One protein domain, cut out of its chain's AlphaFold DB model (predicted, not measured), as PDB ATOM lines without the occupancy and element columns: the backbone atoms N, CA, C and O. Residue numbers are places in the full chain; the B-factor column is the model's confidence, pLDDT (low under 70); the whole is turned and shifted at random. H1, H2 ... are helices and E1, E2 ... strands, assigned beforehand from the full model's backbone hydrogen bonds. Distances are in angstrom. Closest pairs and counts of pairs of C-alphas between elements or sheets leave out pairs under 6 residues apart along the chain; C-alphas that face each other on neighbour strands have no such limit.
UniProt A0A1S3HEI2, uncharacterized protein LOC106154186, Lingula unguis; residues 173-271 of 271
ATOM      1  N   ILE A 173       2.586  68.865  56.473       81.62
ATOM      2  CA  ILE A 173       2.901  70.218  56.009       81.62
ATOM      3  C   ILE A 173       2.539  71.223  57.104       81.62
ATOM      4  O   ILE A 173       1.373  71.323  57.512       81.62
ATOM      5  N   ARG A 174       3.531  71.982  57.573       79.44
ATOM      6  CA  ARG A 174       3.317  73.077  58.529       79.44
ATOM      7  C   ARG A 174       2.837  74.353  57.831       79.44
ATOM      8  O   ARG A 174       3.024  74.507  56.622       79.44
ATOM      9  N   PRO A 175       2.266  75.305  58.583       73.94
ATOM     10  CA  PRO A 175       1.873  76.596  58.028       73.94
ATOM     11  C   PRO A 175       3.092  77.306  57.444       73.94
ATOM     12  O   PRO A 175       4.116  77.437  58.116       73.94
ATOM     13  N   GLY A 176       2.996  77.715  56.178       70.94
ATOM     14  CA  GLY A 176       4.096  78.368  55.461       70.94
ATOM     15  C   GLY A 176       5.277  77.452  55.117       70.94
ATOM     16  O   GLY A 176       6.299  77.936  54.635       70.94
ATOM     17  N   GLU A 177       5.172  76.138  55.344       77.50
ATOM     18  CA  GLU A 177       6.240  75.203  55.005       77.50
ATOM     19  C   GLU A 177       6.259  74.891  53.507       77.50
ATOM     20  O   GLU A 177       5.249  74.524  52.910       77.50
ATOM     21  N   ALA A 178       7.445  74.975  52.912       79.12
ATOM     22  CA  ALA A 178       7.698  74.507  51.562       79.12
ATOM     23  C   ALA A 178       7.686  72.967  51.468       79.12
ATOM     24  O   ALA A 178       7.957  72.232  52.426       79.12
ATOM     25  N   CYS A 179       7.446  72.456  50.264       80.19
ATOM     26  CA  CYS A 179       7.517  71.032  49.963       80.19
ATOM     27  C   CYS A 179       8.933  70.473  50.137       80.19
ATOM     28  O   CYS A 179       9.070  69.306  50.488       80.19
ATOM     29  N   ASN A 180       9.984  71.288  49.966       79.44
ATOM     30  CA  ASN A 180      11.384  70.900  50.208       79.44
ATOM     31  C   ASN A 180      11.787  69.582  49.510       79.44
ATOM     32  O   ASN A 180      12.475  68.743  50.087       79.44
ATOM     33  N   GLY A 181      11.325  69.375  48.271       77.12
ATOM     34  CA  GLY A 181      11.597  68.160  47.492       77.12
ATOM     35  C   GLY A 181      10.758  66.936  47.880       77.12
ATOM     36  O   GLY A 181      10.996  65.851  47.350       77.12
ATOM     37  N   ARG A 182       9.778  67.085  48.779       83.12
ATOM     38  CA  ARG A 182       8.748  66.071  49.032       83.12
ATOM     39  C   ARG A 182       7.769  66.014  47.862       83.12
ATOM     40  O   ARG A 182       7.423  67.046  47.298       83.12
ATOM     41  N   PHE A 183       7.296  64.812  47.548       86.38
ATOM     42  CA  PHE A 183       6.291  64.560  46.519       86.38
ATOM     43  C   PHE A 183       5.176  63.686  47.088       86.38
ATOM     44  O   PHE A 183       5.458  62.735  47.815       86.38
ATOM     45  N   GLY A 184       3.933  63.991  46.728       87.56
ATOM     46  CA  GLY A 184       2.744  63.271  47.173       87.56
ATOM     47  C   GLY A 184       1.763  64.154  47.934       87.56
ATOM     48  O   GLY A 184       1.839  65.382  47.906       87.56
ATOM     49  N   ASP A 185       0.819  63.504  48.592       87.69
ATOM     50  CA  ASP A 185      -0.205  64.120  49.418       87.69
ATOM     51  C   ASP A 185       0.114  63.962  50.910       87.69
ATOM     52  O   ASP A 185       0.596  62.924  51.364       87.69
ATOM     53  N   PHE A 186      -0.141  65.025  51.658       86.94
ATOM     54  CA  PHE A 186       0.282  65.219  53.032       86.94
ATOM     55  C   PHE A 186      -0.845  65.841  53.846       86.94
ATOM     56  O   PHE A 186      -1.678  66.607  53.351       86.94
ATOM     57  N   GLN A 187      -0.834  65.551  55.138       84.00
ATOM     58  CA  GLN A 187      -1.756  66.159  56.082       84.00
ATOM     59  C   GLN A 187      -1.312  67.592  56.414       84.00
ATOM     60  O   GLN A 187      -0.114  67.881  56.439       84.00
ATOM     61  N   THR A 188      -2.258  68.493  56.692       83.50
ATOM     62  CA  THR A 188      -1.931  69.851  57.160       83.50
ATOM     63  C   THR A 188      -1.900  69.915  58.686       83.50
ATOM     64  O   THR A 188      -2.668  69.226  59.358       83.50
ATOM     65  N   CYS A 189      -1.023  70.748  59.252       78.25
ATOM     66  CA  CYS A 189      -0.968  70.948  60.706       78.25
ATOM     67  C   CYS A 189      -2.191  71.681  61.288       78.25
ATOM     68  O   CYS A 189      -2.417  71.587  62.493       78.25
ATOM     69  N   GLU A 190      -2.923  72.446  60.477       77.94
ATOM     70  CA  GLU A 190      -3.976  73.358  60.953       77.94
ATOM     71  C   GLU A 190      -5.385  72.797  60.797       77.94
ATOM     72  O   GLU A 190      -6.277  73.207  61.536       77.94
ATOM     73  N   SER A 191      -5.600  71.867  59.862       86.00
ATOM     74  CA  SER A 191      -6.926  71.313  59.608       86.00
ATOM     75  C   SER A 191      -6.882  69.880  59.081       86.00
ATOM     76  O   SER A 191      -6.110  69.537  58.180       86.00
ATOM     77  N   CYS A 192      -7.783  69.049  59.600       87.75
ATOM     78  CA  CYS A 192      -8.083  67.718  59.068       87.75
ATOM     79  C   CYS A 192      -8.935  67.748  57.795       87.75
ATOM     80  O   CYS A 192      -9.080  66.728  57.123       87.75
ATOM     81  N   LEU A 193      -9.544  68.892  57.484       90.31
ATOM     82  CA  LEU A 193     -10.515  69.046  56.400       90.31
ATOM     83  C   LEU A 193      -9.852  69.419  55.073       90.31
ATOM     84  O   LEU A 193     -10.540  69.734  54.104       90.31
ATOM     85  N   LYS A 194      -8.517  69.430  55.025       89.00
ATOM     86  CA  LYS A 194      -7.730  69.789  53.848       89.00
ATOM     87  C   LYS A 194      -6.609  68.778  53.641       89.00
ATOM     88  O   LYS A 194      -5.991  68.312  54.598       89.00
ATOM     89  N   VAL A 195      -6.313  68.497  52.379       88.81
ATOM     90  CA  VAL A 195      -5.123  67.760  51.949       88.81
ATOM     91  C   VAL A 195      -4.137  68.739  51.332       88.81
ATOM     92  O   VAL A 195      -4.523  69.546  50.489       88.81
ATOM     93  N   ALA A 196      -2.872  68.685  51.733       88.44
ATOM     94  CA  ALA A 196      -1.801  69.414  51.065       88.44
ATOM     95  C   ALA A 196      -1.102  68.498  50.065       88.44
ATOM     96  O   ALA A 196      -0.784  67.358  50.379       88.44
ATOM     97  N   VAL A 197      -0.838  68.990  48.863       88.38
ATOM     98  CA  VAL A 197      -0.206  68.207  47.807       88.38
ATOM     99  C   VAL A 197       1.067  68.896  47.364       88.38
ATOM    100  O   VAL A 197       1.065  70.064  46.971       88.38
ATOM    101  N   CYS A 198       2.157  68.143  47.426       86.31
ATOM    102  CA  CYS A 198       3.454  68.532  46.913       86.31
ATOM    103  C   CYS A 198       3.727  67.788  45.609       86.31
ATOM    104  O   CYS A 198       3.784  66.560  45.563       86.31
ATOM    105  N   TYR A 199       3.907  68.552  44.539       82.19
ATOM    106  CA  TYR A 199       4.362  68.054  43.243       82.19
ATOM    107  C   TYR A 199       5.747  68.642  42.948       82.19
ATOM    108  O   TYR A 199       6.571  68.778  43.845       82.19
ATOM    109  N   SER A 200       6.006  69.051  41.705       73.06
ATOM    110  CA  SER A 200       7.239  69.729  41.286       73.06
ATOM    111  C   SER A 200       7.398  71.147  41.850       73.06
ATOM    112  O   SER A 200       8.353  71.840  41.504       73.06
ATOM    113  N   TYR A 201       6.450  71.607  42.668       66.44
ATOM    114  CA  TYR A 201       6.372  72.981  43.139       66.44
ATOM    115  C   TYR A 201       7.018  73.150  44.517       66.44
ATOM    116  O   TYR A 201       6.947  72.249  45.355       66.44
ATOM    117  N   PRO A 202       7.635  74.315  44.775       70.50
ATOM    118  CA  PRO A 202       8.273  74.589  46.054       70.50
ATOM    119  C   PRO A 202       7.265  74.758  47.195       70.50
ATOM    120  O   PRO A 202       7.613  74.431  48.324       70.50
ATOM    121  N   LEU A 203       6.033  75.212  46.929       78.62
ATOM    122  CA  LEU A 203       4.975  75.347  47.935       78.62
ATOM    123  C   LEU A 203       3.868  74.290  47.763       78.62
ATOM    124  O   LEU A 203       3.555  73.911  46.631       78.62
ATOM    125  N   PRO A 204       3.270  73.827  48.875       83.06
ATOM    126  CA  PRO A 204       2.178  72.863  48.859       83.06
ATOM    127  C   PRO A 204       0.873  73.515  48.395       83.06
ATOM    128  O   PRO A 204       0.513  74.603  48.845       83.06
ATOM    129  N   ILE A 205       0.123  72.813  47.546       83.19
ATOM    130  CA  ILE A 205      -1.231  73.212  47.144       83.19
ATOM    131  C   ILE A 205      -2.225  72.502  48.058       83.19
ATOM    132  O   ILE A 205      -2.235  71.274  48.118       83.19
ATOM    133  N   SER A 206      -3.063  73.252  48.773       85.88
ATOM    134  CA  SER A 206      -4.097  72.676  49.636       85.88
ATOM    135  C   SER A 206      -5.435  72.542  48.913       85.88
ATOM    136  O   SER A 206      -5.940  73.523  48.370       85.88
ATOM    137  N   PHE A 207      -6.044  71.362  48.979       86.56
ATOM    138  CA  PHE A 207      -7.397  71.103  48.494       86.56
ATOM    139  C   PHE A 207      -8.327  70.798  49.674       86.56
ATOM    140  O   PHE A 207      -7.952  70.004  50.544       86.56
ATOM    141  N   PRO A 208      -9.530  71.395  49.730       90.25
ATOM    142  CA  PRO A 208     -10.513  71.031  50.738       90.25
ATOM    143  C   PRO A 208     -11.057  69.622  50.473       90.25
ATOM    144  O   PRO A 208     -11.276  69.221  49.328       90.25
ATOM    145  N   CYS A 209     -11.295  68.874  51.545       91.00
ATOM    146  CA  CYS A 209     -12.134  67.687  51.497       91.00
ATOM    147  C   CYS A 209     -13.597  68.085  51.260       91.00
ATOM    148  O   CYS A 209     -14.020  69.197  51.577       91.00
ATOM    149  N   GLU A 210     -14.391  67.150  50.732       92.25
ATOM    150  CA  GLU A 210     -15.844  67.319  50.679       92.25
ATOM    151  C   GLU A 210     -16.408  67.574  52.086       92.25
ATOM    152  O   GLU A 210     -15.880  67.072  53.083       92.25
ATOM    153  N   ALA A 211     -17.493  68.349  52.164       91.88
ATOM    154  CA  ALA A 211     -18.089  68.734  53.436       91.88
ATOM    155  C   ALA A 211     -18.388  67.504  54.316       91.88
ATOM    156  O   ALA A 211     -18.929  66.505  53.845       91.88
ATOM    157  N   GLY A 212     -17.997  67.587  55.590       90.56
ATOM    158  CA  GLY A 212     -18.140  66.501  56.559       90.56
ATOM    159  C   GLY A 212     -17.037  65.443  56.528       90.56
ATOM    160  O   GLY A 212     -17.011  64.610  57.427       90.56
ATOM    161  N   LYS A 213     -16.114  65.463  55.557       93.50
ATOM    162  CA  LYS A 213     -15.026  64.478  55.454       93.50
ATOM    163  C   LYS A 213     -13.696  64.997  55.988       93.50
ATOM    164  O   LYS A 213     -13.421  66.193  55.988       93.50
ATOM    165  N   VAL A 214     -12.851  64.057  56.393       91.81
ATOM    166  CA  VAL A 214     -11.508  64.273  56.933       91.81
ATOM    167  C   VAL A 214     -10.483  63.535  56.085       91.81
ATOM    168  O   VAL A 214     -10.732  62.423  55.620       91.81
ATOM    169  N   TYR A 215      -9.325  64.143  55.876       90.50
ATOM    170  CA  TYR A 215      -8.247  63.533  55.109       90.50
ATOM    171  C   TYR A 215      -7.516  62.456  55.926       90.50
ATOM    172  O   TYR A 215      -7.141  62.683  57.079       90.50
ATOM    173  N   ASP A 216      -7.280  61.295  55.308       88.56
ATOM    174  CA  ASP A 216      -6.480  60.209  55.872       88.56
ATOM    175  C   ASP A 216      -5.314  59.843  54.928       88.56
ATOM    176  O   ASP A 216      -5.543  59.295  53.844       88.56
ATOM    177  N   PRO A 217      -4.047  60.074  55.320       84.88
ATOM    178  CA  PRO A 217      -2.893  59.752  54.484       84.88
ATOM    179  C   PRO A 217      -2.716  58.247  54.223       84.88
ATOM    180  O   PRO A 217      -2.001  57.876  53.293       84.88
ATOM    181  N   GLN A 218      -3.362  57.370  54.991       84.75
ATOM    182  CA  GLN A 218      -3.317  55.916  54.814       84.75
ATOM    183  C   GLN A 218      -4.496  55.370  54.001       84.75
ATOM    184  O   GLN A 218      -4.501  54.184  53.662       84.75
ATOM    185  N   ALA A 219      -5.487  56.200  53.665       88.25
ATOM    186  CA  ALA A 219      -6.619  55.764  52.860       88.25
ATOM    187  C   ALA A 219      -6.185  55.382  51.428       88.25
ATOM    188  O   ALA A 219      -5.246  55.961  50.874       88.25
ATOM    189  N   PRO A 220      -6.855  54.405  50.793       88.00
ATOM    190  CA  PRO A 220      -6.578  54.058  49.406       88.00
ATOM    191  C   PRO A 220      -6.893  55.236  48.475       88.00
ATOM    192  O   PRO A 220      -7.894  55.923  48.648       88.00
ATOM    193  N   ASN A 221      -6.063  55.425  47.444       88.06
ATOM    194  CA  ASN A 221      -6.275  56.416  46.387       88.06
ATOM    195  C   ASN A 221      -6.562  55.715  45.046       88.06
ATOM    196  O   ASN A 221      -5.673  55.617  44.197       88.06
ATOM    197  N   PRO A 222      -7.776  55.174  44.841       82.25
ATOM    198  CA  PRO A 222      -8.098  54.410  43.635       82.25
ATOM    199  C   PRO A 222      -8.208  55.287  42.381       82.25
ATOM    200  O   PRO A 222      -8.116  54.781  41.269       82.25
ATOM    201  N   THR A 223      -8.424  56.593  42.551       84.50
ATOM    202  CA  THR A 223      -8.660  57.535  41.445       84.50
ATOM    203  C   THR A 223      -7.404  58.293  41.020       84.50
ATOM    204  O   THR A 223      -7.423  58.992  40.011       84.50
ATOM    205  N   GLY A 224      -6.328  58.210  41.805       82.88
ATOM    206  CA  GLY A 224      -5.175  59.103  41.695       82.88
ATOM    207  C   GLY A 224      -5.427  60.509  42.255       82.88
ATOM    208  O   GLY A 224      -4.469  61.260  42.420       82.88
ATOM    209  N   ASN A 225      -6.668  60.866  42.611       86.56
ATOM    210  CA  ASN A 225      -7.005  62.154  43.208       86.56
ATOM    211  C   ASN A 225      -6.779  62.136  44.737       86.56
ATOM    212  O   ASN A 225      -7.421  61.337  45.428       86.56
ATOM    213  N   PRO A 226      -5.940  63.033  45.292       87.31
ATOM    214  CA  PRO A 226      -5.713  63.150  46.734       87.31
ATOM    215  C   PRO A 226      -6.989  63.313  47.572       87.31
ATOM    216  O   PRO A 226      -7.054  62.786  48.680       87.31
ATOM    217  N   THR A 227      -8.036  63.965  47.051       88.88
ATOM    218  CA  THR A 227      -9.305  64.129  47.786       88.88
ATOM    219  C   THR A 227     -10.101  62.830  47.913       88.88
ATOM    220  O   THR A 227     -10.962  62.724  48.782       88.88
ATOM    221  N   SER A 228      -9.785  61.790  47.128       89.75
ATOM    222  CA  SER A 228     -10.405  60.464  47.291       89.75
ATOM    223  C   SER A 228      -9.989  59.753  48.583       89.75
ATOM    224  O   SER A 228     -10.643  58.799  48.997       89.75
ATOM    225  N   LYS A 229      -8.945  60.260  49.251       91.31
ATOM    226  CA  LYS A 229      -8.501  59.836  50.584       91.31
ATOM    227  C   LYS A 229      -9.229  60.567  51.719       91.31
ATOM    228  O   LYS A 229      -8.930  60.330  52.887       91.31
ATOM    229  N   CYS A 230     -10.172  61.458  51.399       93.00
ATOM    230  CA  CYS A 230     -11.060  62.064  52.382       93.00
ATOM    231  C   CYS A 230     -12.195  61.089  52.722       93.00
ATOM    232  O   CYS A 230     -12.959  60.673  51.849       93.00
ATOM    233  N   LEU A 231     -12.316  60.742  53.999       93.50
ATOM    234  CA  LEU A 231     -13.263  59.763  54.529       93.50
ATOM    235  C   LEU A 231     -14.174  60.406  55.574       93.50
ATOM    236  O   LEU A 231     -13.877  61.469  56.110       93.50
ATOM    237  N   GLU A 232     -15.291  59.764  55.892       93.50
ATOM    238  CA  GLU A 232     -16.142  60.189  57.000       93.50
ATOM    239  C   GLU A 232     -15.395  60.062  58.347       93.50
ATOM    240  O   GLU A 232     -14.599  59.128  58.516       93.50
ATOM    241  N   PRO A 233     -15.654  60.939  59.337       90.19
ATOM    242  CA  PRO A 233     -14.856  61.026  60.564       90.19
ATOM    243  C   PRO A 233     -14.849  59.747  61.405       90.19
ATOM    244  O   PRO A 233     -13.903  59.503  62.139       90.19
ATOM    245  N   TRP A 234     -15.882  58.910  61.301       89.75
ATOM    246  CA  TRP A 234     -15.959  57.622  62.002       89.75
ATOM    247  C   TRP A 234     -15.277  56.465  61.257       89.75
ATOM    248  O   TRP A 234     -15.120  55.386  61.826       89.75
ATOM    249  N   LYS A 235     -14.857  56.658  60.000       90.31
ATOM    250  CA  LYS A 235     -14.129  55.642  59.216       90.31
ATOM    251  C   LYS A 235     -12.616  55.749  59.356       90.31
ATOM    252  O   LYS A 235     -11.900  54.841  58.939       90.31
ATOM    253  N   THR A 236     -12.124  56.828  59.955       86.12
ATOM    254  CA  THR A 236     -10.701  57.040  60.190       86.12
ATOM    255  C   THR A 236     -10.452  57.615  61.574       86.12
ATOM    256  O   THR A 236     -11.303  58.222  62.206       86.12
ATOM    257  N   ASN A 237      -9.242  57.399  62.058       76.94
ATOM    258  CA  ASN A 237      -8.698  58.048  63.233       76.94
ATOM    259  C   ASN A 237      -7.272  58.517  62.937       76.94
ATOM    260  O   ASN A 237      -6.406  58.436  63.804       76.94
ATOM    261  N   ALA A 238      -6.998  58.909  61.690       74.69
ATOM    262  CA  ALA A 238      -5.701  59.426  61.267       74.69
ATOM    263  C   ALA A 238      -5.464  60.871  61.730       74.69
ATOM    264  O   ALA A 238      -4.314  61.279  61.871       74.69
ATOM    265  N   CYS A 239      -6.538  61.600  62.042       77.44
ATOM    266  CA  CYS A 239      -6.521  63.013  62.399       77.44
ATOM    267  C   CYS A 239      -7.396  63.268  63.645       77.44
ATOM    268  O   CYS A 239      -8.529  62.799  63.710       77.44
ATOM    269  N   SER A 240      -6.875  63.987  64.643       80.12
ATOM    270  CA  SER A 240      -7.587  64.444  65.854       80.12
ATOM    271  C   SER A 240      -8.184  65.859  65.711       80.12
ATOM    272  O   SER A 240      -7.572  66.833  66.134       80.12
ATOM    273  N   LEU A 241      -9.381  65.974  65.150       80.75
ATOM    274  CA  LEU A 241     -10.082  67.235  64.848       80.75
ATOM    275  C   LEU A 241      -9.786  68.422  65.787       80.75
ATOM    276  O   LEU A 241      -9.930  68.326  67.008       80.75
ATOM    277  N   THR A 242      -9.426  69.572  65.203       83.44
ATOM    278  CA  THR A 242      -9.403  70.837  65.953       83.44
ATOM    279  C   THR A 242     -10.816  71.230  66.378       83.44
ATOM    280  O   THR A 242     -11.799  70.760  65.809       83.44
ATOM    281  N   ALA A 243     -10.946  72.163  67.324       85.00
ATOM    282  CA  ALA A 243     -12.253  72.723  67.674       85.00
ATOM    283  C   ALA A 243     -12.973  73.342  66.457       85.00
ATOM    284  O   ALA A 243     -14.193  73.242  66.345       85.00
ATOM    285  N   GLN A 244     -12.219  73.940  65.527       88.00
ATOM    286  CA  GLN A 244     -12.761  74.519  64.299       88.00
ATOM    287  C   GLN A 244     -13.231  73.438  63.319       88.00
ATOM    288  O   GLN A 244     -14.342  73.528  62.800       88.00
ATOM    289  N   ASP A 245     -12.424  72.395  63.105       89.50
ATOM    290  CA  ASP A 245     -12.807  71.278  62.238       89.50
ATOM    291  C   ASP A 245     -14.017  70.534  62.812       89.50
ATOM    292  O   ASP A 245     -14.955  70.210  62.083       89.50
ATOM    293  N   GLN A 246     -14.025  70.312  64.132       90.31
ATOM    294  CA  GLN A 246     -15.136  69.695  64.845       90.31
ATOM    295  C   GLN A 246     -16.414  70.512  64.647       90.31
ATOM    296  O   GLN A 246     -17.433  69.950  64.259       90.31
ATOM    297  N   ALA A 247     -16.367  71.835  64.831       91.69
ATOM    298  CA  ALA A 247     -17.522  72.702  64.611       91.69
ATOM    299  C   ALA A 247     -18.042  72.633  63.164       91.69
ATOM    300  O   ALA A 247     -19.253  72.540  62.952       91.69
ATOM    301  N   ALA A 248     -17.146  72.618  62.171       92.38
ATOM    302  CA  ALA A 248     -17.518  72.506  60.761       92.38
ATOM    303  C   ALA A 248     -18.190  71.158  60.442       92.38
ATOM    304  O   ALA A 248     -19.235  71.122  59.788       92.38
ATOM    305  N   ILE A 249     -17.644  70.051  60.953       92.19
ATOM    306  CA  ILE A 249     -18.239  68.713  60.812       92.19
ATOM    307  C   ILE A 249     -19.602  68.649  61.508       92.19
ATOM    308  O   ILE A 249     -20.564  68.130  60.941       92.19
ATOM    309  N   CYS A 250     -19.712  69.199  62.716       93.12
ATOM    310  CA  CYS A 250     -20.968  69.245  63.453       93.12
ATOM    311  C   CYS A 250     -22.035  70.032  62.693       93.12
ATOM    312  O   CYS A 250     -23.159  69.559  62.559       93.12
ATOM    313  N   SER A 251     -21.683  71.187  62.126       95.12
ATOM    314  CA  SER A 251     -22.608  71.957  61.292       95.12
ATOM    315  C   SER A 251     -23.067  71.174  60.062       95.12
ATOM    316  O   SER A 251     -24.221  71.304  59.666       95.12
ATOM    317  N   HIS A 252     -22.193  70.364  59.460       94.62
ATOM    318  CA  HIS A 252     -22.545  69.547  58.300       94.62
ATOM    319  C   HIS A 252     -23.529  68.417  58.647       94.62
ATOM    320  O   HIS A 252     -24.469  68.173  57.897       94.62
ATOM    321  N   TYR A 253     -23.340  67.742  59.785       94.19
ATOM    322  CA  TYR A 253     -24.196  66.622  60.206       94.19
ATOM    323  C   TYR A 253     -25.398  67.028  61.069       94.19
ATOM    324  O   TYR A 253     -26.154  66.166  61.529       94.19
ATOM    325  N   GLN A 254     -25.621  68.327  61.272       93.75
ATOM    326  CA  GLN A 254     -26.793  68.821  61.980       93.75
ATOM    327  C   GLN A 254     -28.075  68.414  61.238       93.75
ATOM    328  O   GLN A 254     -28.282  68.755  60.076       93.75
ATOM    329  N   GLY A 255     -28.958  67.680  61.919       91.69
ATOM    330  CA  GLY A 255     -30.197  67.178  61.316       91.69
ATOM    331  C   GLY A 255     -30.029  65.907  60.477       91.69
ATOM    332  O   GLY A 255     -30.937  65.562  59.721       91.69
ATOM    333  N   ALA A 256     -28.908  65.190  60.613       91.81
ATOM    334  CA  ALA A 256     -28.740  63.871  60.009       91.81
ATOM    335  C   ALA A 256     -29.870  62.902  60.412       91.81
ATOM    336  O   ALA A 256     -30.377  62.934  61.536       91.81
ATOM    337  N   THR A 257     -30.246  62.009  59.490       93.69
ATOM    338  CA  THR A 257     -31.347  61.055  59.682       93.69
ATOM    339  C   THR A 257     -31.141  60.220  60.951       93.69
ATOM    340  O   THR A 257     -30.084  59.590  61.084       93.69
ATOM    341  N   PRO A 258     -32.130  60.154  61.866       91.38
ATOM    342  CA  PRO A 258     -32.025  59.354  63.082       91.38
ATOM    343  C   PRO A 258     -31.651  57.898  62.782       91.38
ATOM    344  O   PRO A 258     -32.227  57.271  61.895       91.38
ATOM    345  N   GLY A 259     -30.673  57.367  63.518       89.06
ATOM    346  CA  GLY A 259     -30.167  56.002  63.337       89.06
ATOM    347  C   GLY A 259     -29.096  55.834  62.252       89.06
ATOM    348  O   GLY A 259     -28.572  54.735  62.103       89.06
ATOM    349  N   SER A 260     -28.734  56.892  61.518       94.00
ATOM    350  CA  SER A 260     -27.556  56.873  60.639       94.00
ATOM    351  C   SER A 260     -26.248  57.006  61.430       94.00
ATOM    352  O   SER A 260     -26.230  57.586  62.517       94.00
ATOM    353  N   GLU A 261     -25.133  56.536  60.860       93.38
ATOM    354  CA  GLU A 261     -23.791  56.733  61.436       93.38
ATOM    355  C   GLU A 261     -23.479  58.226  61.645       93.38
ATOM    356  O   GLU A 261     -22.917  58.606  62.669       93.38
ATOM    357  N   ALA A 262     -23.937  59.081  60.724       92.38
ATOM    358  CA  ALA A 262     -23.831  60.534  60.830       92.38
ATOM    359  C   ALA A 262     -24.573  61.091  62.055       92.38
ATOM    360  O   ALA A 262     -24.022  61.903  62.799       92.38
ATOM    361  N   ALA A 263     -25.802  60.626  62.309       92.31
ATOM    362  CA  ALA A 263     -26.567  61.030  63.487       92.31
ATOM    363  C   ALA A 263     -25.932  60.515  64.787       92.31
ATOM    364  O   ALA A 263     -25.896  61.241  65.781       92.31
ATOM    365  N   MET A 264     -25.384  59.294  64.778       91.12
ATOM    366  CA  MET A 264     -24.640  58.753  65.918       91.12
ATOM    367  C   MET A 264     -23.398  59.593  66.216       91.12
ATOM    368  O   MET A 264     -23.195  59.992  67.363       91.12
ATOM    369  N   TYR A 265     -22.604  59.912  65.193       90.69
ATOM    370  CA  TYR A 265     -21.428  60.764  65.328       90.69
ATOM    371  C   TYR A 265     -21.800  62.146  65.884       90.69
ATOM    372  O   TYR A 265     -21.236  62.573  66.890       90.69
ATOM    373  N   TYR A 266     -22.813  62.798  65.304       91.69
ATOM    374  CA  TYR A 266     -23.301  64.096  65.771       91.69
ATOM    375  C   TYR A 266     -23.740  64.043  67.243       91.69
ATOM    376  O   TYR A 266     -23.299  64.853  68.051       91.69
ATOM    377  N   SER A 267     -24.528  63.037  67.635       90.81
ATOM    378  CA  SER A 267     -25.005  62.900  69.021       90.81
ATOM    379  C   SER A 267     -23.905  62.642  70.056       90.81
ATOM    380  O   SER A 267     -24.111  62.900  71.235       90.81
ATOM    381  N   THR A 268     -22.754  62.114  69.632       89.94
ATOM    382  CA  THR A 268     -21.660  61.718  70.533       89.94
ATOM    383  C   THR A 268     -20.537  62.747  70.611       89.94
ATOM    384  O   THR A 268     -19.847  62.791  71.623       89.94
ATOM    385  N   HIS A 269     -20.343  63.557  69.565       87.00
ATOM    386  CA  HIS A 269     -19.197  64.469  69.450       87.00
ATOM    387  C   HIS A 269     -19.586  65.949  69.301       87.00
ATOM    388  O   HIS A 269     -18.710  66.808  69.380       87.00
ATOM    389  N   CYS A 270     -20.864  66.262  69.060       87.62
ATOM    390  CA  CYS A 270     -21.326  67.627  68.784       87.62
ATOM    391  C   CYS A 270     -22.328  68.180  69.804       87.62
ATOM    392  O   CYS A 270     -22.618  69.376  69.749       87.62
ATOM    393  N   TYR A 271     -22.878  67.326  70.672       77.19
ATOM    394  CA  TYR A 271     -23.895  67.673  71.666       77.19
ATOM    395  C   TYR A 271     -23.315  67.696  73.081       77.19
ATOM    396  O   TYR A 271     -22.460  66.828  73.371       77.19
TER     397      TYR A 271
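What this domain is: This is residues 173 to 271 of the 271 residues of the protein "uncharacterized protein LOC106154186" of Lingula unguis (UniProt A0A1S3HEI2). With little regular structure, the domain has a small antiparallel sheet, E1 - E2 - E3, towards one end and a helical hairpin, H2 and H3, at the other; long loops around short H1 link them. The 99 printed residues run E1, E2, E3, H1, H2, H3, a mixed class with 38 residues in named elements. The whole is compact, radius of gyration of the C-alphas 14.4 A, but elongated, 47 by 28 by 17 A.

Where its parts are: E1 (184 to 188, 12.8 A) begins at C-alpha (2.744, 63.271, 47.173). E2 is 194 to 198, E3 205 to 208, H1 226 to 229, H2 243 to 253, 15.4 A. H3 (261 to 269, 12.0 A) ends at C-alpha (-19.197, 64.469, 69.450).

How they stand to each other: The sheet is a meander, each strand antiparallel to the one before: N 186 and O 196 are 2.7 A apart, N 195 and O 207 2.9 A. H1 only grazes it; C-alphas 185 and 226 are 6.2 A apart. H2 and H3 touch, closest C-alphas 250 and 266, 6.1 A, opposite ways at 38 degrees, only just steep. Their O i to N i+4 pairs are within hydrogen-bond range; H1 is too short.

The domain as a whole: The printed part has no cut. Links E3 to H1 and H1 to H2 are long. Residue 201 alone is under pLDDT 70.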